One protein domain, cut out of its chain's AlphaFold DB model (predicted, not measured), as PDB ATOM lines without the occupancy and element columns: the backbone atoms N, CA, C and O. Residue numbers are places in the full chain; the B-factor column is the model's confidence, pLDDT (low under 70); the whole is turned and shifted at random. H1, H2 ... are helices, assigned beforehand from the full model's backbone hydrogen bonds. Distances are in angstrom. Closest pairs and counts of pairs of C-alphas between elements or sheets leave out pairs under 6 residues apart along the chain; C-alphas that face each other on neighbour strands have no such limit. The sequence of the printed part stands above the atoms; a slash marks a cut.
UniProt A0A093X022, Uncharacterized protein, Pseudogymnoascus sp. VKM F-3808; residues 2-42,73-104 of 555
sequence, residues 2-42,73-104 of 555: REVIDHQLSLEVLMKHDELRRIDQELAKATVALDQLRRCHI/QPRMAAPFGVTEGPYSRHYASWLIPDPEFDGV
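What this domain is: This is residues 2 to 42 and 73 to 104 of the 555 residues of an uncharacterized protein of Pseudogymnoascus sp. VKM F-3808 (UniProt A0A093X022). One long helix, H1, makes the length of this model; its first half, residues 2 to 20, sticks out as a bare arm, and the short helix H2 packs on residues 25 to 32 of its second half. The stretches before and after H2 are loops, which together with H2 and the second half of H1 make a small body at one end. The printed part has 73 residues, with two named helices, H1 then H2, and no named strand; the class is all helix. It is extended, with a radius of gyration of the C-alphas of 18.3 A and spans of 62 by 20 by 15 A.

Where its parts are: Find C-alpha 2 at (20.908, -29.166, 7.325); from there H1, residues 2 to 40, runs 56.7 A to C-alpha 40 at (5.104, 14.841, 39.481). Past the cut, residues 73 to 87 hold no named element. Then look for H2, residues 88 to 94, which ends at C-alpha 94 at (-0.231, 6.002, 31.309).

How they stand to each other: H1 touches H2 with residues 25 to 32 alone; look at Ala 28 and Ser 88, whose C-alphas are the closest, 4.8 A apart. The two helices run the same way at a steep tilt of 45 degrees. In H1 every O i to N i+4 pair is within hydrogen-bond range; in H2 1 of 3 is, beside 3 of 4 O i to N i+3 pairs.

The domain as a whole: The C-alphas of Arg 2 and Arg 75, the two farthest apart, are 62.0 A from each other. Residues 43 to 72 are not printed, and the gap from C-alpha 42 to C-alpha 73 is 18.8 A; the link from H1 to H2 runs across this cut. Without residues 2 to 20, the body spans 34 by 19 by 15 A. In the B-factor column, pLDDT is under 70 at residues 41 to 42, 73 to 84, 98 to 101 and 103 to 104.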
ATOM      1  N   ARG A   2      21.154 -30.551   7.812       92.38
ATOM      2  CA  ARG A   2      20.908 -29.166   7.325       92.38
ATOM      3  C   ARG A   2      19.590 -28.580   7.844       92.38
ATOM      4  O   ARG A   2      19.633 -27.640   8.619       92.38
ATOM      5  N   GLU A   3      18.479 -29.269   7.602       94.38
ATOM      6  CA  GLU A   3      17.133 -28.888   8.074       94.38
ATOM      7  C   GLU A   3      17.036 -28.662   9.597       94.38
ATOM      8  O   GLU A   3      16.240 -27.849  10.052       94.38
ATOM      9  N   VAL A   4      17.858 -29.355  10.394       95.88
ATOM     10  CA  VAL A   4      17.907 -29.202  11.863       95.88
ATOM     11  C   VAL A   4      18.676 -27.935  12.250       95.88
ATOM     12  O   VAL A   4      18.263 -27.221  13.157       95.88
ATOM     13  N   ILE A   5      19.761 -27.625  11.534       96.00
ATOM     14  CA  ILE A   5      20.531 -26.381  11.690       96.00
ATOM     15  C   ILE A   5      19.682 -25.184  11.240       96.00
ATOM     16  O   ILE A   5      19.602 -24.189  11.955       96.00
ATOM     17  N   ASP A   6      18.989 -25.310  10.104       96.50
ATOM     18  CA  ASP A   6      18.070 -24.296   9.580       96.50
ATOM     19  C   ASP A   6      16.905 -24.050  10.558       96.50
ATOM     20  O   ASP A   6      16.552 -22.900  10.834       96.50
ATOM     21  N   HIS A   7      16.346 -25.113  11.154       97.00
ATOM     22  CA  HIS A   7      15.309 -24.994  12.180       97.00
ATOM     23  C   HIS A   7      15.828 -24.311  13.452       97.00
ATOM     24  O   HIS A   7      15.198 -23.364  13.926       97.00
ATOM     25  N   GLN A   8      16.993 -24.719  13.966       96.88
ATOM     26  CA  GLN A   8      17.596 -24.132  15.165       96.88
ATOM     27  C   GLN A   8      17.917 -22.641  14.975       96.88
ATOM     28  O   GLN A   8      17.574 -21.831  15.835       96.88
ATOM     29  N   LEU A   9      18.481 -22.257  13.824       97.19
ATOM     30  CA  LEU A   9      18.692 -20.852  13.461       97.19
ATOM     31  C   LEU A   9      17.369 -20.087  13.354       97.19
ATOM     32  O   LEU A   9      17.278 -18.956  13.829       97.19
ATOM     33  N   SER A  10      16.322 -20.688  12.779       97.19
ATOM     34  CA  SER A  10      15.005 -20.043  12.695       97.19
ATOM     35  C   SER A  10      14.388 -19.791  14.078       97.19
ATOM     36  O   SER A  10      13.806 -18.731  14.309       97.19
ATOM     37  N   LEU A  11      14.574 -20.725  15.019       97.56
ATOM     38  CA  LEU A  11      14.119 -20.612  16.402       97.56
ATOM     39  C   LEU A  11      14.905 -19.536  17.162       97.56
ATOM     40  O   LEU A  11      14.297 -18.690  17.814       97.56
ATOM     41  N   GLU A  12      16.234 -19.516  17.040       97.69
ATOM     42  CA  GLU A  12      17.079 -18.494  17.667       97.69
ATOM     43  C   GLU A  12      16.757 -17.089  17.133       97.69
ATOM     44  O   GLU A  12      16.581 -16.155  17.916       97.69
ATOM     45  N   VAL A  13      16.569 -16.939  15.817       97.25
ATOM     46  CA  VAL A  13      16.149 -15.670  15.200       97.25
ATOM     47  C   VAL A  13      14.780 -15.218  15.720       97.25
ATOM     48  O   VAL A  13      14.610 -14.028  15.993       97.25
ATOM     49  N   LEU A  14      13.813 -16.124  15.900       97.38
ATOM     50  CA  LEU A  14      12.513 -15.791  16.499       97.38
ATOM     51  C   LEU A  14      12.659 -15.337  17.959       97.38
ATOM     52  O   LEU A  14      12.143 -14.278  18.318       97.38
ATOM     53  N   MET A  15      13.414 -16.077  18.776       97.06
ATOM     54  CA  MET A  15      13.665 -15.715  20.176       97.06
ATOM     55  C   MET A  15      14.371 -14.361  20.301       97.06
ATOM     56  O   MET A  15      13.977 -13.555  21.140       97.06
ATOM     57  N   LYS A  16      15.328 -14.043  19.417       97.81
ATOM     58  CA  LYS A  16      15.997 -12.731  19.388       97.81
ATOM     59  C   LYS A  16      15.055 -11.588  18.987       97.81
ATOM     60  O   LYS A  16      15.163 -10.497  19.541       97.81
ATOM     61  N   HIS A  17      14.090 -11.816  18.091       97.19
ATOM     62  CA  HIS A  17      13.060 -10.812  17.780       97.19
ATOM     63  C   HIS A  17      12.065 -10.598  18.933       97.19
ATOM     64  O   HIS A  17      11.601  -9.475  19.135       97.19
ATOM     65  N   ASP A  18      11.734 -11.643  19.693       96.69
ATOM     66  CA  ASP A  18      10.869 -11.531  20.871       96.69
ATOM     67  C   ASP A  18      11.605 -10.928  22.086       96.69
ATOM     68  O   ASP A  18      10.994 -10.196  22.866       96.69
ATOM     69  N   GLU A  19      12.915 -11.157  22.220       97.06
ATOM     70  CA  GLU A  19      13.797 -10.488  23.187       97.06
ATOM     71  C   GLU A  19      13.894  -8.982  22.900       97.06
ATOM     72  O   GLU A  19      13.575  -8.175  23.773       97.06
ATOM     73  N   LEU A  20      14.219  -8.594  21.658       95.31
ATOM     74  CA  LEU A  20      14.225  -7.188  21.231       95.31
ATOM     75  C   LEU A  20      12.859  -6.520  21.454       95.31
ATOM     76  O   LEU A  20      12.795  -5.416  21.988       95.31
ATOM     77  N   ARG A  21      11.753  -7.216  21.147       94.12
ATOM     78  CA  ARG A  21      10.393  -6.715  21.409       94.12
ATOM     79  C   ARG A  21      10.141  -6.440  22.893       94.12
ATOM     80  O   ARG A  21       9.474  -5.458  23.213       94.12
ATOM     81  N   ARG A  22      10.632  -7.299  23.793       94.75
ATOM     82  CA  ARG A  22      10.520  -7.092  25.247       94.75
ATOM     83  C   ARG A  22      11.359  -5.893  25.683       94.75
ATOM     84  O   ARG A  22      10.838  -5.035  26.386       94.75
ATOM     85  N   ILE A  23      12.603  -5.787  25.210       93.81
ATOM     86  CA  ILE A  23      13.497  -4.655  25.502       93.81
ATOM     87  C   ILE A  23      12.850  -3.328  25.074       93.81
ATOM     88  O   ILE A  23      12.723  -2.426  25.900       93.81
ATOM     89  N   ASP A  24      12.346  -3.226  23.840       91.88
ATOM     90  CA  ASP A  24      11.649  -2.028  23.345       91.88
ATOM     91  C   ASP A  24      10.402  -1.675  24.181       91.88
ATOM     92  O   ASP A  24      10.068  -0.498  24.340       91.88
ATOM     93  N   GLN A  25       9.691  -2.673  24.720       92.81
ATOM     94  CA  GLN A  25       8.535  -2.449  25.595       92.81
ATOM     95  C   GLN A  25       8.947  -1.955  26.983       92.81
ATOM     96  O   GLN A  25       8.351  -0.993  27.467       92.81
ATOM     97  N   GLU A  26       9.961  -2.546  27.617       92.81
ATOM     98  CA  GLU A  26      10.437  -2.080  28.927       92.81
ATOM     99  C   GLU A  26      11.087  -0.689  28.838       92.81
ATOM    100  O   GLU A  26      10.821   0.161  29.687       92.81
ATOM    101  N   LEU A  27      11.835  -0.391  27.768       90.75
ATOM    102  CA  LEU A  27      12.350   0.958  27.494       90.75
ATOM    103  C   LEU A  27      11.216   1.982  27.311       90.75
ATOM    104  O   LEU A  27      11.287   3.099  27.836       90.75
ATOM    105  N   ALA A  28      10.137   1.607  26.619       89.75
ATOM    106  CA  ALA A  28       8.967   2.465  26.446       89.75
ATOM    107  C   ALA A  28       8.167   2.673  27.751       89.75
ATOM    108  O   ALA A  28       7.598   3.746  27.948       89.75
ATOM    109  N   LYS A  29       8.156   1.701  28.676       90.81
ATOM    110  CA  LYS A  29       7.615   1.896  30.036       90.81
ATOM    111  C   LYS A  29       8.521   2.789  30.884       90.81
ATOM    112  O   LYS A  29       8.023   3.696  31.546       90.81
ATOM    113  N   ALA A  30       9.835   2.566  30.855       89.50
ATOM    114  CA  ALA A  30      10.805   3.315  31.654       89.50
ATOM    115  C   ALA A  30      10.858   4.802  31.263       89.50
ATOM    116  O   ALA A  30      10.842   5.670  32.131       89.50
ATOM    117  N   THR A  31      10.844   5.116  29.964       85.56
ATOM    118  CA  THR A  31      10.786   6.509  29.471       85.56
ATOM    119  C   THR A  31       9.492   7.222  29.871       85.56
ATOM    120  O   THR A  31       9.534   8.383  30.278       85.56
ATOM    121  N   VAL A  32       8.352   6.525  29.843       86.25
ATOM    122  CA  VAL A  32       7.067   7.038  30.349       86.25
ATOM    123  C   VAL A  32       7.092   7.247  31.865       86.25
ATOM    124  O   VAL A  32       6.647   8.289  32.337       86.25
ATOM    125  N   ALA A  33       7.654   6.313  32.637       85.88
ATOM    126  CA  ALA A  33       7.799   6.465  34.084       85.88
ATOM    127  C   ALA A  33       8.698   7.661  34.450       85.88
ATOM    128  O   ALA A  33       8.385   8.401  35.381       85.88
ATOM    129  N   LEU A  34       9.770   7.904  33.688       83.50
ATOM    130  CA  LEU A  34      10.646   9.064  33.868       83.50
ATOM    131  C   LEU A  34       9.948  10.395  33.542       83.50
ATOM    132  O   LEU A  34      10.127  11.353  34.294       83.50
ATOM    133  N   ASP A  35       9.117  10.481  32.493       80.25
ATOM    134  CA  ASP A  35       8.329  11.704  32.247       80.25
ATOM    135  C   ASP A  35       7.182  11.868  33.255       80.25
ATOM    136  O   ASP A  35       6.892  12.989  33.660       80.25
ATOM    137  N   GLN A  36       6.598  10.780  33.769       81.50
ATOM    138  CA  GLN A  36       5.643  10.869  34.876       81.50
ATOM    139  C   GLN A  36       6.309  11.370  36.166       81.50
ATOM    140  O   GLN A  36       5.739  12.215  36.852       81.50
ATOM    141  N   LEU A  37       7.530  10.922  36.479       81.81
ATOM    142  CA  LEU A  37       8.320  11.478  37.582       81.81
ATOM    143  C   LEU A  37       8.662  12.953  37.332       81.81
ATOM    144  O   LEU A  37       8.527  13.758  38.244       81.81
ATOM    145  N   ARG A  38       9.016  13.338  36.101       77.06
ATOM    146  CA  ARG A  38       9.255  14.736  35.696       77.06
ATOM    147  C   ARG A  38       8.004  15.626  35.798       77.06
ATOM    148  O   ARG A  38       8.146  16.803  36.117       77.06
ATOM    149  N   ARG A  39       6.807  15.084  35.550       75.69
ATOM    150  CA  ARG A  39       5.509  15.756  35.761       75.69
ATOM    151  C   ARG A  39       5.193  15.905  37.252       75.69
ATOM    152  O   ARG A  39       4.855  16.993  37.701       75.69
ATOM    153  N   CYS A  40       5.354  14.834  38.034       70.88
ATOM    154  CA  CYS A  40       5.104  14.841  39.481       70.88
ATOM    155  C   CYS A  40       6.107  15.699  40.269       70.88
ATOM    156  O   CYS A  40       5.750  16.292  41.286       70.88
ATOM    157  N   HIS A  41       7.371  15.744  39.846       65.00
ATOM    158  CA  HIS A  41       8.436  16.434  40.564       65.00
ATOM    159  C   HIS A  41       8.465  17.919  40.188       65.00
ATOM    160  O   HIS A  41       9.341  18.380  39.456       65.00
ATOM    161  N   ILE A  42       7.498  18.674  40.724       58.12
ATOM    162  CA  ILE A  42       7.392  20.135  40.593       58.12
ATOM    163  C   ILE A  42       8.474  20.828  41.448       58.12
ATOM    164  O   ILE A  42       8.205  21.595  42.370       58.12
ATOM    165  N   GLN A  73      -0.397  26.748  23.859       53.59
ATOM    166  CA  GLN A  73       0.934  26.160  23.998       53.59
ATOM    167  C   GLN A  73       1.131  25.704  25.454       53.59
ATOM    168  O   GLN A  73       0.747  26.459  26.353       53.59
ATOM    169  N   PRO A  74       1.686  24.503  25.714       59.78
ATOM    170  CA  PRO A  74       2.062  24.099  27.064       59.78
ATOM    171  C   PRO A  74       3.093  25.060  27.659       59.78
ATOM    172  O   PRO A  74       3.914  25.648  26.951       59.78
ATOM    173  N   ARG A  75       3.031  25.216  28.981       58.19
ATOM    174  CA  ARG A  75       3.934  26.057  29.771       58.19
ATOM    175  C   ARG A  75       5.272  25.361  30.030       58.19
ATOM    176  O   ARG A  75       6.294  26.030  30.158       58.19
ATOM    177  N   MET A  76       5.256  24.034  30.100       63.09
ATOM    178  CA  MET A  76       6.433  23.194  30.293       63.09
ATOM    179  C   MET A  76       6.944  22.648  28.955       63.09
ATOM    180  O   MET A  76       6.191  22.482  27.996       63.09
ATOM    181  N   ALA A  77       8.246  22.361  28.879       64.56
ATOM    182  CA  ALA A  77       8.842  21.769  27.684       64.56
ATOM    183  C   ALA A  77       8.260  20.367  27.403       64.56
ATOM    184  O   ALA A  77       7.991  19.605  28.337       64.56
ATOM    185  N   ALA A  78       8.120  20.018  26.123       60.28
ATOM    186  CA  ALA A  78       7.550  18.744  25.678       60.28
ATOM    187  C   ALA A  78       8.273  17.507  26.275       60.28
ATOM    188  O   ALA A  78       9.438  17.617  26.676       60.28
ATOM    189  N   PRO A  79       7.613  16.331  26.342       62.44
ATOM    190  CA  PRO A  79       8.215  15.093  26.844       62.44
ATOM    191  C   PRO A  79       9.524  14.743  26.125       62.44
ATOM    192  O   PRO A  79       9.580  14.687  24.895       62.44
ATOM    193  N   PHE A  80      10.592  14.505  26.887       58.31
ATOM    194  CA  PHE A  80      11.941  14.372  26.334       58.31
ATOM    195  C   PHE A  80      12.167  12.958  25.770       58.31
ATOM    196  O   PHE A  80      12.471  12.026  26.505       58.31
ATOM    197  N   GLY A  81      11.967  12.782  24.460       61.66
ATOM    198  CA  GLY A  81      12.180  11.505  23.760       61.66
ATOM    199  C   GLY A  81      11.077  10.450  23.943       61.66
ATOM    200  O   GLY A  81      11.099   9.430  23.265       61.66
ATOM    201  N   VAL A  82      10.062  10.706  24.776       58.38
ATOM    202  CA  VAL A  82       8.944   9.776  25.076       58.38
ATOM    203  C   VAL A  82       8.062   9.465  23.847       58.38
ATOM    204  O   VAL A  82       7.199   8.593  23.887       58.38
ATOM    205  N   THR A  83       8.271  10.151  22.721       57.31
ATOM    206  CA  THR A  83       7.620   9.866  21.431       57.31
ATOM    207  C   THR A  83       8.415   8.925  20.525       57.31
ATOM    208  O   THR A  83       7.830   8.359  19.599       57.31
ATOM    209  N   GLU A  84       9.715   8.740  20.776       62.19
ATOM    210  CA  GLU A  84      10.640   8.018  19.898       62.19
ATOM    211  C   GLU A  84      10.732   6.537  20.282       62.19
ATOM    212  O   GLU A  84      11.627   6.099  21.001       62.19
ATOM    213  N   GLY A  85       9.771   5.749  19.804       73.06
ATOM    214  CA  GLY A  85       9.816   4.291  19.899       73.06
ATOM    215  C   GLY A  85       8.516   3.618  19.445       73.06
ATOM    216  O   GLY A  85       7.451   4.244  19.455       73.06
ATOM    217  N   PRO A  86       8.566   2.332  19.043       80.81
ATOM    218  CA  PRO A  86       7.407   1.621  18.498       80.81
ATOM    219  C   PRO A  86       6.269   1.452  19.517       80.81
ATOM    220  O   PRO A  86       5.098   1.485  19.138       80.81
ATOM    221  N   TYR A  87       6.596   1.321  20.808       84.81
ATOM    222  CA  TYR A  87       5.620   1.129  21.890       84.81
ATOM    223  C   TYR A  87       5.344   2.392  22.714       84.81
ATOM    224  O   TYR A  87       4.367   2.428  23.463       84.81
ATOM    225  N   SER A  88       6.132   3.457  22.553       81.31
ATOM    226  CA  SER A  88       6.047   4.657  23.397       81.31
ATOM    227  C   SER A  88       4.685   5.353  23.286       81.31
ATOM    228  O   SER A  88       4.132   5.797  24.284       81.31
ATOM    229  N   ARG A  89       4.045   5.319  22.105       82.12
ATOM    230  CA  ARG A  89       2.661   5.808  21.909       82.12
ATOM    231  C   ARG A  89       1.591   5.021  22.674       82.12
ATOM    232  O   ARG A  89       0.549   5.585  22.986       82.12
ATOM    233  N   HIS A  90       1.815   3.735  22.943       86.25
ATOM    234  CA  HIS A  90       0.891   2.917  23.732       86.25
ATOM    235  C   HIS A  90       1.012   3.281  25.216       86.25
ATOM    236  O   HIS A  90       0.018   3.619  25.862       86.25
ATOM    237  N   TYR A  91       2.241   3.288  25.734       86.56
ATOM    238  CA  TYR A  91       2.508   3.576  27.143       86.56
ATOM    239  C   TYR A  91       2.356   5.060  27.506       86.56
ATOM    240  O   TYR A  91       2.031   5.355  28.646       86.56
ATOM    241  N   ALA A  92       2.441   5.998  26.555       82.12
ATOM    242  CA  ALA A  92       2.101   7.408  26.787       82.12
ATOM    243  C   ALA A  92       0.663   7.613  27.315       82.12
ATOM    244  O   ALA A  92       0.390   8.618  27.959       82.12
ATOM    245  N   SER A  93      -0.243   6.642  27.120       83.31
ATOM    246  CA  SER A  93      -1.582   6.645  27.737       83.31
ATOM    247  C   SER A  93      -1.600   6.369  29.253       83.31
ATOM    248  O   SER A  93      -2.671   6.386  29.862       83.31
ATOM    249  N   TRP A  94      -0.438   6.097  29.860       84.44
ATOM    250  CA  TRP A  94      -0.231   6.002  31.309       84.44
ATOM    251  C   TRP A  94       0.244   7.320  31.936       84.44
ATOM    252  O   TRP A  94       0.218   7.433  33.160       84.44
ATOM    253  N   LEU A  95       0.665   8.305  31.130       82.31
ATOM    254  CA  LEU A  95       0.956   9.649  31.629       82.31
ATOM    255  C   LEU A  95      -0.346  10.295  32.114       82.31
ATOM    256  O   LEU A  95      -1.363  10.257  31.417       82.31
ATOM    257  N   ILE A  96      -0.306  10.918  33.289       79.50
ATOM    258  CA  ILE A  96      -1.412  11.732  33.789       79.50
ATOM    259  C   ILE A  96      -1.520  12.974  32.883       79.50
ATOM    260  O   ILE A  96      -0.525  13.700  32.749       79.50
ATOM    261  N   PRO A  97      -2.685  13.229  32.250       75.00
ATOM    262  CA  PRO A  97      -2.879  14.408  31.413       75.00
ATOM    263  C   PRO A  97      -2.784  15.685  32.248       75.00
ATOM    264  O   PRO A  97      -3.519  15.839  33.223       75.00
ATOM    265  N   ASP A  98      -1.912  16.606  31.849       68.75
ATOM    266  CA  ASP A  98      -1.631  17.835  32.592       68.75
ATOM    267  C   ASP A  98      -1.710  19.054  31.651       68.75
ATOM    268  O   ASP A  98      -0.985  19.103  30.652       68.75
ATOM    269  N   PRO A  99      -2.567  20.060  31.926       67.44
ATOM    270  CA  PRO A  99      -2.717  21.229  31.061       67.44
ATOM    271  C   PRO A  99      -1.462  22.117  30.969       67.44
ATOM    272  O   PRO A  99      -1.369  22.910  30.028       67.44
ATOM    273  N   GLU A 100      -0.493  22.012  31.886       67.81
ATOM    274  CA  GLU A 100       0.786  22.729  31.798       67.81
ATOM    275  C   GLU A 100       1.813  22.014  30.899       67.81
ATOM    276  O   GLU A 100       2.625  22.697  30.269       67.81
ATOM    277  N   PHE A 101       1.757  20.680  30.777       68.25
ATOM    278  CA  PHE A 101       2.671  19.871  29.944       68.25
ATOM    279  C   PHE A 101       2.100  19.514  28.565       68.25
ATOM    280  O   PHE A 101       2.820  19.572  27.568       68.25
ATOM    281  N   ASP A 102       0.814  19.172  28.495       70.62
ATOM    282  CA  ASP A 102       0.119  18.774  27.263       70.62
ATOM    283  C   ASP A 102      -0.635  19.957  26.615       70.62
ATOM    284  O   ASP A 102      -1.094  19.874  25.474       70.62
ATOM    285  N   GLY A 103      -0.732  21.082  27.333       63.81
ATOM    286  CA  GLY A 103      -1.413  22.304  26.912       63.81
ATOM    287  C   GLY A 103      -2.929  22.261  27.131       63.81
ATOM    288  O   GLY A 103      -3.521  21.228  27.449       63.81
ATOM    289  N   VAL A 104      -3.600  23.402  26.925       54.09
ATOM    290  CA  VAL A 104      -5.070  23.462  26.986       54.09
ATOM    291  C   VAL A 104      -5.662  22.781  25.751       54.09
ATOM    292  O   VAL A 104      -5.931  23.421  24.729       54.09
TER     293      VAL A 104